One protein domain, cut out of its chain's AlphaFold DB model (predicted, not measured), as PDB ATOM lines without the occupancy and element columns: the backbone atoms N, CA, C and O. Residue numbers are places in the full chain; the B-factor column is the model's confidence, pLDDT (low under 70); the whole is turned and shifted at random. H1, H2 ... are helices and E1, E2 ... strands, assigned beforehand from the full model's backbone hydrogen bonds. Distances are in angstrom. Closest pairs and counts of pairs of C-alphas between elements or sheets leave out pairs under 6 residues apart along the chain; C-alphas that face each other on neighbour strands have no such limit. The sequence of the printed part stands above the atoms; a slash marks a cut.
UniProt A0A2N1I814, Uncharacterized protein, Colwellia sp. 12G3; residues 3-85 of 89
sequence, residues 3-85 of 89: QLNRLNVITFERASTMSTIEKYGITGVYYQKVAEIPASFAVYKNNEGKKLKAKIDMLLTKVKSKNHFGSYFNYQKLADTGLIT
ATOM      1  N   GLN A   3      39.971 -56.281  -6.385       87.38
ATOM      2  CA  GLN A   3      39.371 -55.982  -5.069       87.38
ATOM      3  C   GLN A   3      39.392 -57.170  -4.090       87.38
ATOM      4  O   GLN A   3      39.438 -56.986  -2.883       87.38
ATOM      5  N   LEU A   4      39.344 -58.396  -4.617       90.81
ATOM      6  CA  LEU A   4      39.377 -59.626  -3.820       90.81
ATOM      7  C   LEU A   4      40.808 -60.151  -3.622       90.81
ATOM      8  O   LEU A   4      40.969 -61.295  -3.211       90.81
ATOM      9  N   ASN A   5      41.835 -59.381  -3.997       90.06
ATOM     10  CA  ASN A   5      43.248 -59.767  -3.944       90.06
ATOM     11  C   ASN A   5      43.580 -61.098  -4.650       90.06
ATOM     12  O   ASN A   5      44.553 -61.765  -4.319       90.06
ATOM     13  N   ARG A   6      42.787 -61.487  -5.657       94.06
ATOM     14  CA  ARG A   6      43.048 -62.669  -6.506       94.06
ATOM     15  C   ARG A   6      43.989 -62.360  -7.673       94.06
ATOM     16  O   ARG A   6      44.438 -63.276  -8.350       94.06
ATOM     17  N   LEU A   7      44.220 -61.077  -7.945       91.75
ATOM     18  CA  LEU A   7      45.212 -60.562  -8.888       91.75
ATOM     19  C   LEU A   7      45.872 -59.348  -8.240       91.75
ATOM     20  O   LEU A   7      45.164 -58.509  -7.686       91.75
ATOM     21  N   ASN A   8      47.192 -59.243  -8.349       92.75
ATOM     22  CA  ASN A   8      47.944 -58.083  -7.866       92.75
ATOM     23  C   ASN A   8      48.086 -56.999  -8.942       92.75
ATOM     24  O   ASN A   8      48.146 -55.819  -8.618       92.75
ATOM     25  N   VAL A   9      48.138 -57.397 -10.216       94.00
ATOM     26  CA  VAL A   9      48.345 -56.502 -11.359       94.00
ATOM     27  C   VAL A   9      47.477 -56.962 -12.525       94.00
ATOM     28  O   VAL A   9      47.322 -58.161 -12.759       94.00
ATOM     29  N   ILE A  10      46.926 -56.002 -13.268       94.44
ATOM     30  CA  ILE A  10      46.341 -56.222 -14.592       94.44
ATOM     31  C   ILE A  10      46.870 -55.156 -15.551       94.44
ATOM     32  O   ILE A  10      47.117 -54.021 -15.145       94.44
ATOM     33  N   THR A  11      46.997 -55.502 -16.828       94.44
ATOM     34  CA  THR A  11      47.296 -54.541 -17.897       94.44
ATOM     35  C   THR A  11      46.118 -54.518 -18.854       94.44
ATOM     36  O   THR A  11      45.806 -55.528 -19.482       94.44
ATOM     37  N   PHE A  12      45.428 -53.383 -18.926       93.62
ATOM     38  CA  PHE A  12      44.223 -53.234 -19.732       93.62
ATOM     39  C   PHE A  12      44.005 -51.771 -20.141       93.62
ATOM     40  O   PHE A  12      44.692 -50.874 -19.650       93.62
ATOM     41  N   GLU A  13      43.066 -51.536 -21.060       92.00
ATOM     42  CA  GLU A  13      42.725 -50.198 -21.549       92.00
ATOM     43  C   GLU A  13      42.249 -49.292 -20.397       92.00
ATOM     44  O   GLU A  13      41.371 -49.652 -19.608       92.00
ATOM     45  N   ARG A  14      42.864 -48.106 -20.302       91.19
ATOM     46  CA  ARG A  14      42.767 -47.213 -19.145       91.19
ATOM     47  C   ARG A  14      41.333 -46.758 -18.878       91.19
ATOM     48  O   ARG A  14      40.890 -46.854 -17.738       91.19
ATOM     49  N   ALA A  15      40.615 -46.245 -19.875       88.50
ATOM     50  CA  ALA A  15      39.293 -45.656 -19.663       88.50
ATOM     51  C   ALA A  15      38.278 -46.698 -19.173       88.50
ATOM     52  O   ALA A  15      37.506 -46.442 -18.244       88.50
ATOM     53  N   SER A  16      38.324 -47.900 -19.741       89.38
ATOM     54  CA  SER A  16      37.459 -49.018 -19.361       89.38
ATOM     55  C   SER A  16      37.745 -49.498 -17.936       89.38
ATOM     56  O   SER A  16      36.823 -49.712 -17.146       89.38
ATOM     57  N   THR A  17      39.022 -49.627 -17.565       91.56
ATOM     58  CA  THR A  17      39.406 -50.046 -16.210       91.56
ATOM     59  C   THR A  17      39.062 -48.987 -15.170       91.56
ATOM     60  O   THR A  17      38.470 -49.318 -14.145       91.56
ATOM     61  N   MET A  18      39.374 -47.718 -15.437       89.94
ATOM     62  CA  MET A  18      39.140 -46.612 -14.504       89.94
ATOM     63  C   MET A  18      37.652 -46.393 -14.248       89.94
ATOM     64  O   MET A  18      37.240 -46.328 -13.094       89.94
ATOM     65  N   SER A  19      36.835 -46.368 -15.306       89.44
ATOM     66  CA  SER A  19      35.380 -46.240 -15.167       89.44
ATOM     67  C   SER A  19      34.764 -47.400 -14.385       89.44
ATOM     68  O   SER A  19      33.842 -47.196 -13.599       89.44
ATOM     69  N   THR A  20      35.294 -48.616 -14.544       91.31
ATOM     70  CA  THR A  20      34.871 -49.786 -13.763       91.31
ATOM     71  C   THR A  20      35.259 -49.643 -12.291       91.31
ATOM     72  O   THR A  20      34.421 -49.849 -11.417       91.31
ATOM     73  N   ILE A  21      36.506 -49.264 -12.007       91.31
ATOM     74  CA  ILE A  21      36.998 -49.037 -10.642       91.31
ATOM     75  C   ILE A  21      36.169 -47.957  -9.938       91.31
ATOM     76  O   ILE A  21      35.727 -48.175  -8.812       91.31
ATOM     77  N   GLU A  22      35.898 -46.844 -10.623       89.25
ATOM     78  CA  GLU A  22      35.072 -45.745 -10.120       89.25
ATOM     79  C   GLU A  22      33.626 -46.192  -9.873       89.25
ATOM     80  O   GLU A  22      33.095 -45.981  -8.785       89.25
ATOM     81  N   LYS A  23      33.008 -46.893 -10.834       90.25
ATOM     82  CA  LYS A  23      31.640 -47.423 -10.714       90.25
ATOM     83  C   LYS A  23      31.455 -48.327  -9.492       90.25
ATOM     84  O   LYS A  23      30.381 -48.313  -8.896       90.25
ATOM     85  N   TYR A  24      32.460 -49.131  -9.153       91.00
ATOM     86  CA  TYR A  24      32.410 -50.060  -8.020       91.00
ATOM     87  C   TYR A  24      33.035 -49.498  -6.736       91.00
ATOM     88  O   TYR A  24      33.107 -50.223  -5.746       91.00
ATOM     89  N   GLY A  25      33.488 -48.240  -6.735       90.69
ATOM     90  CA  GLY A  25      34.107 -47.615  -5.564       90.69
ATOM     91  C   GLY A  25      35.356 -48.351  -5.072       90.69
ATOM     92  O   GLY A  25      35.619 -48.383  -3.873       90.69
ATOM     93  N   ILE A  26      36.110 -48.992  -5.973       90.50
ATOM     94  CA  ILE A  26      37.310 -49.743  -5.591       90.50
ATOM     95  C   ILE A  26      38.420 -48.735  -5.270       90.50
ATOM     96  O   ILE A  26      38.786 -47.908  -6.103       90.50
ATOM     97  N   THR A  27      38.968 -48.810  -4.062       89.81
ATOM     98  CA  THR A  27      40.028 -47.922  -3.567       89.81
ATOM     99  C   THR A  27      41.366 -48.653  -3.471       89.81
ATOM    100  O   THR A  27      41.441 -49.872  -3.628       89.81
ATOM    101  N   GLY A  28      42.450 -47.906  -3.240       90.00
ATOM    102  CA  GLY A  28      43.778 -48.491  -3.016       90.00
ATOM    103  C   GLY A  28      44.446 -49.060  -4.271       90.00
ATOM    104  O   GLY A  28      45.434 -49.782  -4.165       90.00
ATOM    105  N   VAL A  29      43.924 -48.752  -5.462       91.69
ATOM    106  CA  VAL A  29      44.483 -49.227  -6.732       91.69
ATOM    107  C   VAL A  29      45.425 -48.176  -7.309       91.69
ATOM    108  O   VAL A  29      45.008 -47.063  -7.634       91.69
ATOM    109  N   TYR A  30      46.691 -48.549  -7.468       93.44
ATOM    110  CA  TYR A  30      47.679 -47.760  -8.195       93.44
ATOM    111  C   TYR A  30      47.604 -48.059  -9.690       93.44
ATOM    112  O   TYR A  30      47.336 -49.190 -10.098       93.44
ATOM    113  N   TYR A  31      47.868 -47.048 -10.512       93.81
ATOM    114  CA  TYR A  31      47.934 -47.198 -11.958       93.81
ATOM    115  C   TYR A  31      49.245 -46.674 -12.526       93.81
ATOM    116  O   TYR A  31      49.871 -45.770 -11.973       93.81
ATOM    117  N   GLN A  32      49.604 -47.223 -13.684       94.75
ATOM    118  CA  GLN A  32      50.734 -46.800 -14.496       94.75
ATOM    119  C   GLN A  32      50.368 -46.899 -15.982       94.75
ATOM    120  O   GLN A  32      49.810 -47.901 -16.430       94.75
ATOM    121  N   LYS A  33      50.669 -45.854 -16.760       94.25
ATOM    122  CA  LYS A  33      50.613 -45.862 -18.221       94.25
ATOM    123  C   LYS A  33      51.765 -46.725 -18.710       94.25
ATOM    124  O   LYS A  33      52.919 -46.447 -18.405       94.25
ATOM    125  N   VAL A  34      51.436 -47.768 -19.459       93.50
ATOM    126  CA  VAL A  34      52.439 -48.662 -20.054       93.50
ATOM    127  C   VAL A  34      52.716 -48.264 -21.498       93.50
ATOM    128  O   VAL A  34      53.867 -48.171 -21.907       93.50
ATOM    129  N   ALA A  35      51.662 -48.007 -22.273       91.50
ATOM    130  CA  ALA A  35      51.763 -47.620 -23.671       91.50
ATOM    131  C   ALA A  35      50.521 -46.841 -24.114       91.50
ATOM    132  O   ALA A  35      49.468 -46.892 -23.472       91.50
ATOM    133  N   GLU A  36      50.649 -46.143 -25.237       88.88
ATOM    134  CA  GLU A  36      49.530 -45.560 -25.967       88.88
ATOM    135  C   GLU A  36      49.330 -46.332 -27.268       88.88
ATOM    136  O   GLU A  36      50.271 -46.514 -28.038       88.88
ATOM    137  N   ILE A  37      48.107 -46.814 -27.494       87.06
ATOM    138  CA  ILE A  37      47.752 -47.582 -28.686       87.06
ATOM    139  C   ILE A  37      46.745 -46.751 -29.487       87.06
ATOM    140  O   ILE A  37      45.614 -46.573 -29.026       87.06
ATOM    141  N   PRO A  38      47.120 -46.231 -30.671       83.75
ATOM    142  CA  PRO A  38      46.192 -45.504 -31.524       83.75
ATOM    143  C   PRO A  38      45.027 -46.398 -31.958       83.75
ATOM    144  O   PRO A  38      45.233 -47.484 -32.499       83.75
ATOM    145  N   ALA A  39      43.798 -45.926 -31.756       83.19
ATOM    146  CA  ALA A  39      42.594 -46.595 -32.233       83.19
ATOM    147  C   ALA A  39      42.169 -46.036 -33.598       83.19
ATOM    148  O   ALA A  39      42.230 -44.831 -33.842       83.19
ATOM    149  N   SER A  40      41.715 -46.912 -34.493       86.62
ATOM    150  CA  SER A  40      41.179 -46.543 -35.806       86.62
ATOM    151  C   SER A  40      40.131 -47.565 -36.255       86.62
ATOM    152  O   SER A  40      39.912 -48.580 -35.593       86.62
ATOM    153  N   PHE A  41      39.480 -47.299 -37.384       91.81
ATOM    154  CA  PHE A  41      38.518 -48.216 -37.981       91.81
ATOM    155  C   PHE A  41      39.231 -49.233 -38.869       91.81
ATOM    156  O   PHE A  41      39.973 -48.876 -39.787       91.81
ATOM    157  N   ALA A  42      38.971 -50.513 -38.613       95.50
ATOM    158  CA  ALA A  42      39.398 -51.581 -39.501       95.50
ATOM    159  C   ALA A  42      38.596 -51.531 -40.811       95.50
ATOM    160  O   ALA A  42      37.383 -51.325 -40.811       95.50
ATOM    161  N   VAL A  43      39.282 -51.741 -41.933       96.75
ATOM    162  CA  VAL A  43      38.690 -51.808 -43.276       96.75
ATOM    163  C   VAL A  43      39.213 -53.038 -44.009       96.75
ATOM    164  O   VAL A  43      40.281 -53.560 -43.681       96.75
ATOM    165  N   TYR A  44      38.493 -53.482 -45.039       98.25
ATOM    166  CA  TYR A  44      38.977 -54.545 -45.919       98.25
ATOM    167  C   TYR A  44      40.315 -54.175 -46.572       98.25
ATOM    168  O   TYR A  44      40.536 -53.034 -46.983       98.25
ATOM    169  N   LYS A  45      41.207 -55.161 -46.725       97.94
ATOM    170  CA  LYS A  45      42.520 -54.990 -47.365       97.94
ATOM    171  C   LYS A  45      42.396 -54.994 -48.897       97.94
ATOM    172  O   LYS A  45      42.885 -55.896 -49.568       97.94
ATOM    173  N   ASN A  46      41.705 -53.997 -49.448       98.31
ATOM    174  CA  ASN A  46      41.537 -53.784 -50.887       98.31
ATOM    175  C   ASN A  46      41.421 -52.281 -51.222       98.31
ATOM    176  O   ASN A  46      41.460 -51.425 -50.334       98.31
ATOM    177  N   ASN A  47      41.300 -51.949 -52.512       98.38
ATOM    178  CA  ASN A  47      41.253 -50.556 -52.971       98.38
ATOM    179  C   ASN A  47      40.052 -49.783 -52.410       98.38
ATOM    180  O   ASN A  47      40.205 -48.631 -52.005       98.38
ATOM    181  N   GLU A  48      38.883 -50.416 -52.328       98.31
ATOM    182  CA  GLU A  48      37.683 -49.789 -51.765       98.31
ATOM    183  C   GLU A  48      37.819 -49.556 -50.258       98.31
ATOM    184  O   GLU A  48      37.497 -48.477 -49.767       98.31
ATOM    185  N   GLY A  49      38.408 -50.503 -49.526       98.31
ATOM    186  CA  GLY A  49      38.742 -50.335 -48.117       98.31
ATOM    187  C   GLY A  49      39.738 -49.199 -47.889       98.31
ATOM    188  O   GLY A  49      39.541 -48.391 -46.983       98.31
ATOM    189  N   LYS A  50      40.754 -49.046 -48.750       97.88
ATOM    190  CA  LYS A  50      41.693 -47.912 -48.682       97.88
ATOM    191  C   LYS A  50      40.986 -46.569 -48.898       97.88
ATOM    192  O   LYS A  50      41.238 -45.629 -48.143       97.88
ATOM    193  N   LYS A  51      40.083 -46.481 -49.885       98.12
ATOM    194  CA  LYS A  51      39.254 -45.283 -50.119       98.12
ATOM    195  C   LYS A  51      38.349 -44.987 -48.921       98.12
ATOM    196  O   LYS A  51      38.268 -43.842 -48.480       98.12
ATOM    197  N   LEU A  52      37.710 -46.018 -48.365       97.88
ATOM    198  CA  LEU A  52      36.848 -45.897 -47.192       97.88
ATOM    199  C   LEU A  52      37.630 -45.402 -45.973       97.88
ATOM    200  O   LEU A  52      37.184 -44.463 -45.321       97.88
ATOM    201  N   LYS A  53      38.814 -45.967 -45.709       96.44
ATOM    202  CA  LYS A  53      39.689 -45.526 -44.615       96.44
ATOM    203  C   LYS A  53      40.012 -44.041 -44.733       96.44
ATOM    204  O   LYS A  53      39.804 -43.304 -43.779       96.44
ATOM    205  N   ALA A  54      40.447 -43.590 -45.911       95.56
ATOM    206  CA  ALA A  54      40.763 -42.179 -46.137       95.56
ATOM    207  C   ALA A  54      39.550 -41.264 -45.887       95.56
ATOM    208  O   ALA A  54      39.682 -40.203 -45.276       95.56
ATOM    209  N   LYS A  55      38.353 -41.692 -46.311       95.88
ATOM    210  CA  LYS A  55      37.108 -40.952 -46.067       95.88
ATOM    211  C   LYS A  55      36.763 -40.892 -44.577       95.88
ATOM    212  O   LYS A  55      36.408 -39.819 -44.097       95.88
ATOM    213  N   ILE A  56      36.868 -42.010 -43.858       94.25
ATOM    214  CA  ILE A  56      36.623 -42.072 -42.412       94.25
ATOM    215  C   ILE A  56      37.609 -41.163 -41.675       94.25
ATOM    216  O   ILE A  56      37.167 -40.307 -40.915       94.25
ATOM    217  N   ASP A  57      38.909 -41.279 -41.952       91.50
ATOM    218  CA  ASP A  57      39.948 -40.470 -41.306       91.50
ATOM    219  C   ASP A  57      39.681 -38.967 -41.507       91.50
ATOM    220  O   ASP A  57      39.685 -38.199 -40.547       91.50
ATOM    221  N   MET A  58      39.346 -38.551 -42.735       92.44
ATOM    222  CA  MET A  58      38.982 -37.161 -43.044       92.44
ATOM    223  C   MET A  58      37.723 -36.692 -42.297       92.44
ATOM    224  O   MET A  58      37.627 -35.526 -41.920       92.44
ATOM    225  N   LEU A  59      36.718 -37.552 -42.123       90.88
ATOM    226  CA  LEU A  59      35.501 -37.190 -41.393       90.88
ATOM    227  C   LEU A  59      35.767 -37.084 -39.889       90.88
ATOM    228  O   LEU A  59      35.251 -36.171 -39.247       90.88
ATOM    229  N   LEU A  60      36.607 -37.963 -39.339       86.19
ATOM    230  CA  LEU A  60      36.965 -37.969 -37.924       86.19
ATOM    231  C   LEU A  60      37.702 -36.699 -37.490       86.19
ATOM    232  O   LEU A  60      37.451 -36.224 -36.386       86.19
ATOM    233  N   THR A  61      38.532 -36.092 -38.348       83.69
ATOM    234  CA  THR A  61      39.188 -34.808 -38.015       83.69
ATOM    235  C   THR A  61      38.200 -33.652 -37.843       83.69
ATOM    236  O   THR A  61      38.509 -32.670 -37.171       83.69
ATOM    237  N   LYS A  62      36.997 -33.763 -38.424       83.75
ATOM    238  CA  LYS A  62      35.934 -32.750 -38.334       83.75
ATOM    239  C   LYS A  62      35.028 -32.948 -37.121       83.75
ATOM    240  O   LYS A  62      34.284 -32.034 -36.760       83.75
ATOM    241  N   VAL A  63      35.062 -34.122 -36.491       80.56
ATOM    242  CA  VAL A  63      34.271 -34.392 -35.290       80.56
ATOM    243  C   VAL A  63      34.875 -33.605 -34.133       80.56
ATOM    244  O   VAL A  63      36.038 -33.789 -33.775       80.56
ATOM    245  N   LYS A  64      34.069 -32.747 -33.498       66.56
ATOM    246  CA  LYS A  64      34.439 -32.109 -32.227       66.56
ATOM    247  C   LYS A  64      34.465 -33.175 -31.133       66.56
ATOM    248  O   LYS A  64      33.489 -33.390 -30.417       66.56
ATOM    249  N   SER A  65      35.604 -33.845 -31.028       64.56
ATOM    250  CA  SER A  65      35.870 -35.000 -30.171       64.56
ATOM    251  C   SER A  65      35.454 -34.775 -28.707       64.56
ATOM    252  O   SER A  65      34.926 -35.678 -28.060       64.56
ATOM    253  N   LYS A  66      35.564 -33.537 -28.211       60.53
ATOM    254  CA  LYS A  66      35.188 -33.141 -26.845       60.53
ATOM    255  C   LYS A  66      33.696 -33.323 -26.516       60.53
ATOM    256  O   LYS A  66      33.380 -33.624 -25.372       60.53
ATOM    257  N   ASN A  67      32.797 -33.180 -27.496       66.81
ATOM    258  CA  ASN A  67      31.347 -33.264 -27.264       66.81
ATOM    259  C   ASN A  67      30.817 -34.703 -27.292       66.81
ATOM    260  O   ASN A  67      29.793 -34.982 -26.682       66.81
ATOM    261  N   HIS A  68      31.510 -35.610 -27.983       69.25
ATOM    262  CA  HIS A  68      31.074 -37.002 -28.139       69.25
ATOM    263  C   HIS A  68      31.845 -37.980 -27.246       69.25
ATOM    264  O   HIS A  68      31.312 -39.022 -26.884       69.25
ATOM    265  N   PHE A  69      33.075 -37.638 -26.854       71.50
ATOM    266  CA  PHE A  69      33.964 -38.533 -26.108       71.50
ATOM    267  C   PHE A  69      34.534 -37.876 -24.842       71.50
ATOM    268  O   PHE A  69      35.581 -38.284 -24.344       71.50
ATOM    269  N   GLY A  70      33.876 -36.838 -24.313       68.56
ATOM    270  CA  GLY A  70      34.378 -36.057 -23.177       68.56
ATOM    271  C   GLY A  70      34.742 -36.910 -21.956       68.56
ATOM    272  O   GLY A  70      35.835 -36.764 -21.419       68.56
ATOM    273  N   SER A  71      33.878 -37.857 -21.577       67.81
ATOM    274  CA  SER A  71      34.132 -38.788 -20.466       67.81
ATOM    275  C   SER A  71      35.298 -39.741 -20.737       67.81
ATOM    276  O   SER A  71      36.113 -39.978 -19.851       67.81
ATOM    277  N   TYR A  72      35.431 -40.233 -21.969       70.75
ATOM    278  CA  TYR A  72      36.550 -41.082 -22.386       70.75
ATOM    279  C   TYR A  72      37.890 -40.329 -22.324       70.75
ATOM    280  O   TYR A  72      38.890 -40.857 -21.836       70.75
ATOM    281  N   PHE A  73      37.907 -39.057 -22.733       75.62
ATOM    282  CA  PHE A  73      39.110 -38.226 -22.693       75.62
ATOM    283  C   PHE A  73      39.526 -37.777 -21.291       75.62
ATOM    284  O   PHE A  73      40.678 -37.376 -21.116       75.62
ATOM    285  N   ASN A  74      38.645 -37.847 -20.289       81.12
ATOM    286  CA  ASN A  74      39.010 -37.492 -18.916       81.12
ATOM    287  C   ASN A  74      40.167 -38.363 -18.413       81.12
ATOM    288  O   ASN A  74      41.153 -37.841 -17.896       81.12
ATOM    289  N   TYR A  75      40.108 -39.674 -18.663       83.81
ATOM    290  CA  TYR A  75      41.164 -40.598 -18.241       83.81
ATOM    291  C   TYR A  75      42.440 -40.491 -19.091       83.81
ATOM    292  O   TYR A  75      43.524 -40.850 -18.630       83.81
ATOM    293  N   GLN A  76      42.355 -39.960 -20.316       79.81
ATOM    294  CA  GLN A  76      43.543 -39.727 -21.149       79.81
ATOM    295  C   GLN A  76      44.415 -38.576 -20.638       79.81
ATOM    296  O   GLN A  76      45.614 -38.570 -20.893       79.81
ATOM    297  N   LYS A  77      43.835 -37.629 -19.891       83.50
ATOM    298  CA  LYS A  77      44.556 -36.484 -19.310       83.50
ATOM    299  C   LYS A  77      45.185 -36.771 -17.951       83.50
ATOM    300  O   LYS A  77      45.843 -35.896 -17.395       83.50
ATOM    301  N   LEU A  78      44.952 -37.959 -17.393       87.06
ATOM    302  CA  LEU A  78      45.609 -38.375 -16.163       87.06
ATOM    303  C   LEU A  78      47.116 -38.482 -16.384       87.06
ATOM    304  O   LEU A  78      47.557 -38.866 -17.471       87.06
ATOM    305  N   ALA A  79      47.870 -38.209 -15.319       92.88
ATOM    306  CA  ALA A  79      49.305 -38.443 -15.273       92.88
ATOM    307  C   ALA A  79      49.648 -39.890 -15.669       92.88
ATOM    308  O   ALA A  79      48.783 -40.769 -15.760       92.88
ATOM    309  N   ASP A  80      50.922 -40.169 -15.918       94.38
ATOM    310  CA  ASP A  80      51.319 -41.530 -16.268       94.38
ATOM    311  C   ASP A  80      51.144 -42.487 -15.092       94.38
ATOM    312  O   ASP A  80      50.763 -43.631 -15.302       94.38
ATOM    313  N   THR A  81      51.293 -42.021 -13.856       95.25
ATOM    314  CA  THR A  81      51.090 -42.833 -12.652       95.25
ATOM    315  C   THR A  81      50.224 -42.121 -11.629       95.25
ATOM    316  O   THR A  81      50.222 -40.892 -11.562       95.25
ATOM    317  N   GLY A  82      49.556 -42.882 -10.767       93.69
ATOM    318  CA  GLY A  82      48.848 -42.317  -9.624       93.69
ATOM    319  C   GLY A  82      48.074 -43.346  -8.814       93.69
ATOM    320  O   GLY A  82      48.062 -44.535  -9.130       93.69
ATOM    321  N   LEU A  83      47.419 -42.861  -7.762       92.00
ATOM    322  CA  LEU A  83      46.438 -43.613  -6.989       92.00
ATOM    323  C   LEU A  83      45.040 -43.259  -7.498       92.00
ATOM    324  O   LEU A  83      44.742 -42.084  -7.721       92.00
ATOM    325  N   ILE A  84      44.186 -44.261  -7.692       87.19
ATOM    326  CA  ILE A  84      42.787 -44.016  -8.033       87.19
ATOM    327  C   ILE A  84      42.037 -43.630  -6.761       87.19
ATOM    328  O   ILE A  84      41.950 -44.416  -5.817       87.19
ATOM    329  N   THR A  85      41.458 -42.434  -6.778       83.62
ATOM    330  CA  THR A  85      40.542 -41.950  -5.746       83.62
ATOM    331  C   THR A  85      39.151 -41.877  -6.371       83.62
ATOM    332  O   THR A  85      38.911 -40.969  -7.170       83.62
TER     333      THR A  85
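This is residues 3 to 85 of the 89 residues of an uncharacterized protein of Colwellia sp. 12G3 (UniProt A0A2N1I814). An open, elongated loop of chain runs out from a small head at one end, which holds H1, H4 packed on it and the short two-stranded ladder of E1 and E2. From E1 the unnamed residues 33 to 46 run away to H2 at the far end, and the chain comes back through H3 to H4. The printed part has 83 residues, with four named helices and two named strands in the order H1, E1, H2, H3, H4, E2; the sheet, E1 - E2, is antiparallel. The class is mostly helix, though under half of the residues are in named elements. The whole is loose, with a radius of gyration of the C-alphas of 17.1 A and spans of 50 by 28 by 21 A.

H1, residues 14 to 23, begins at C-alpha 14 (42.767, -47.213, -19.145) and is 14.0 A long. E1 is residues 30 to 32. H2, residues 47 to 60, begins at C-alpha 47 (41.253, -50.556, -52.971) and is 20.1 A long. H3 is residues 65 to 68, and H4 is residues 70 to 76, 10.1 A long. E2, residues 81 to 83, ends at C-alpha 83 (46.438, -43.613, -6.989).

H1 and H4 touch, the closest C-alphas being those of Ala 15 and Tyr 75, 5.6 A apart. They run opposite ways at a steep tilt of 69 degrees, only just short of about perpendicular. E1 and E2 are antiparallel at 166 degrees, with N 31 and O 82 within hydrogen-bond range at 2.9 A. H3 and H4 are close but not clearly touching, with the C-alphas of Lys 66 and Phe 73 closest at 7.6 A. H2 touches no helix. Every O i to N i+4 pair is within range in H1 and H2; H4 has 1 of 3, beside 3 of 4 O i to N i+3 pairs, and H3 is too short for an i+4 pair.

The C-alphas farthest apart, those of Gly 28 and Asn 47, are 50.1 A apart. The printed part has no cut, and the link from E1 to H2 is long. Residues 45 to 50, of which 47 to 50 belong to H2, stand free. The pLDDT is under 70 at residues 64 to 68 and 70 to 71.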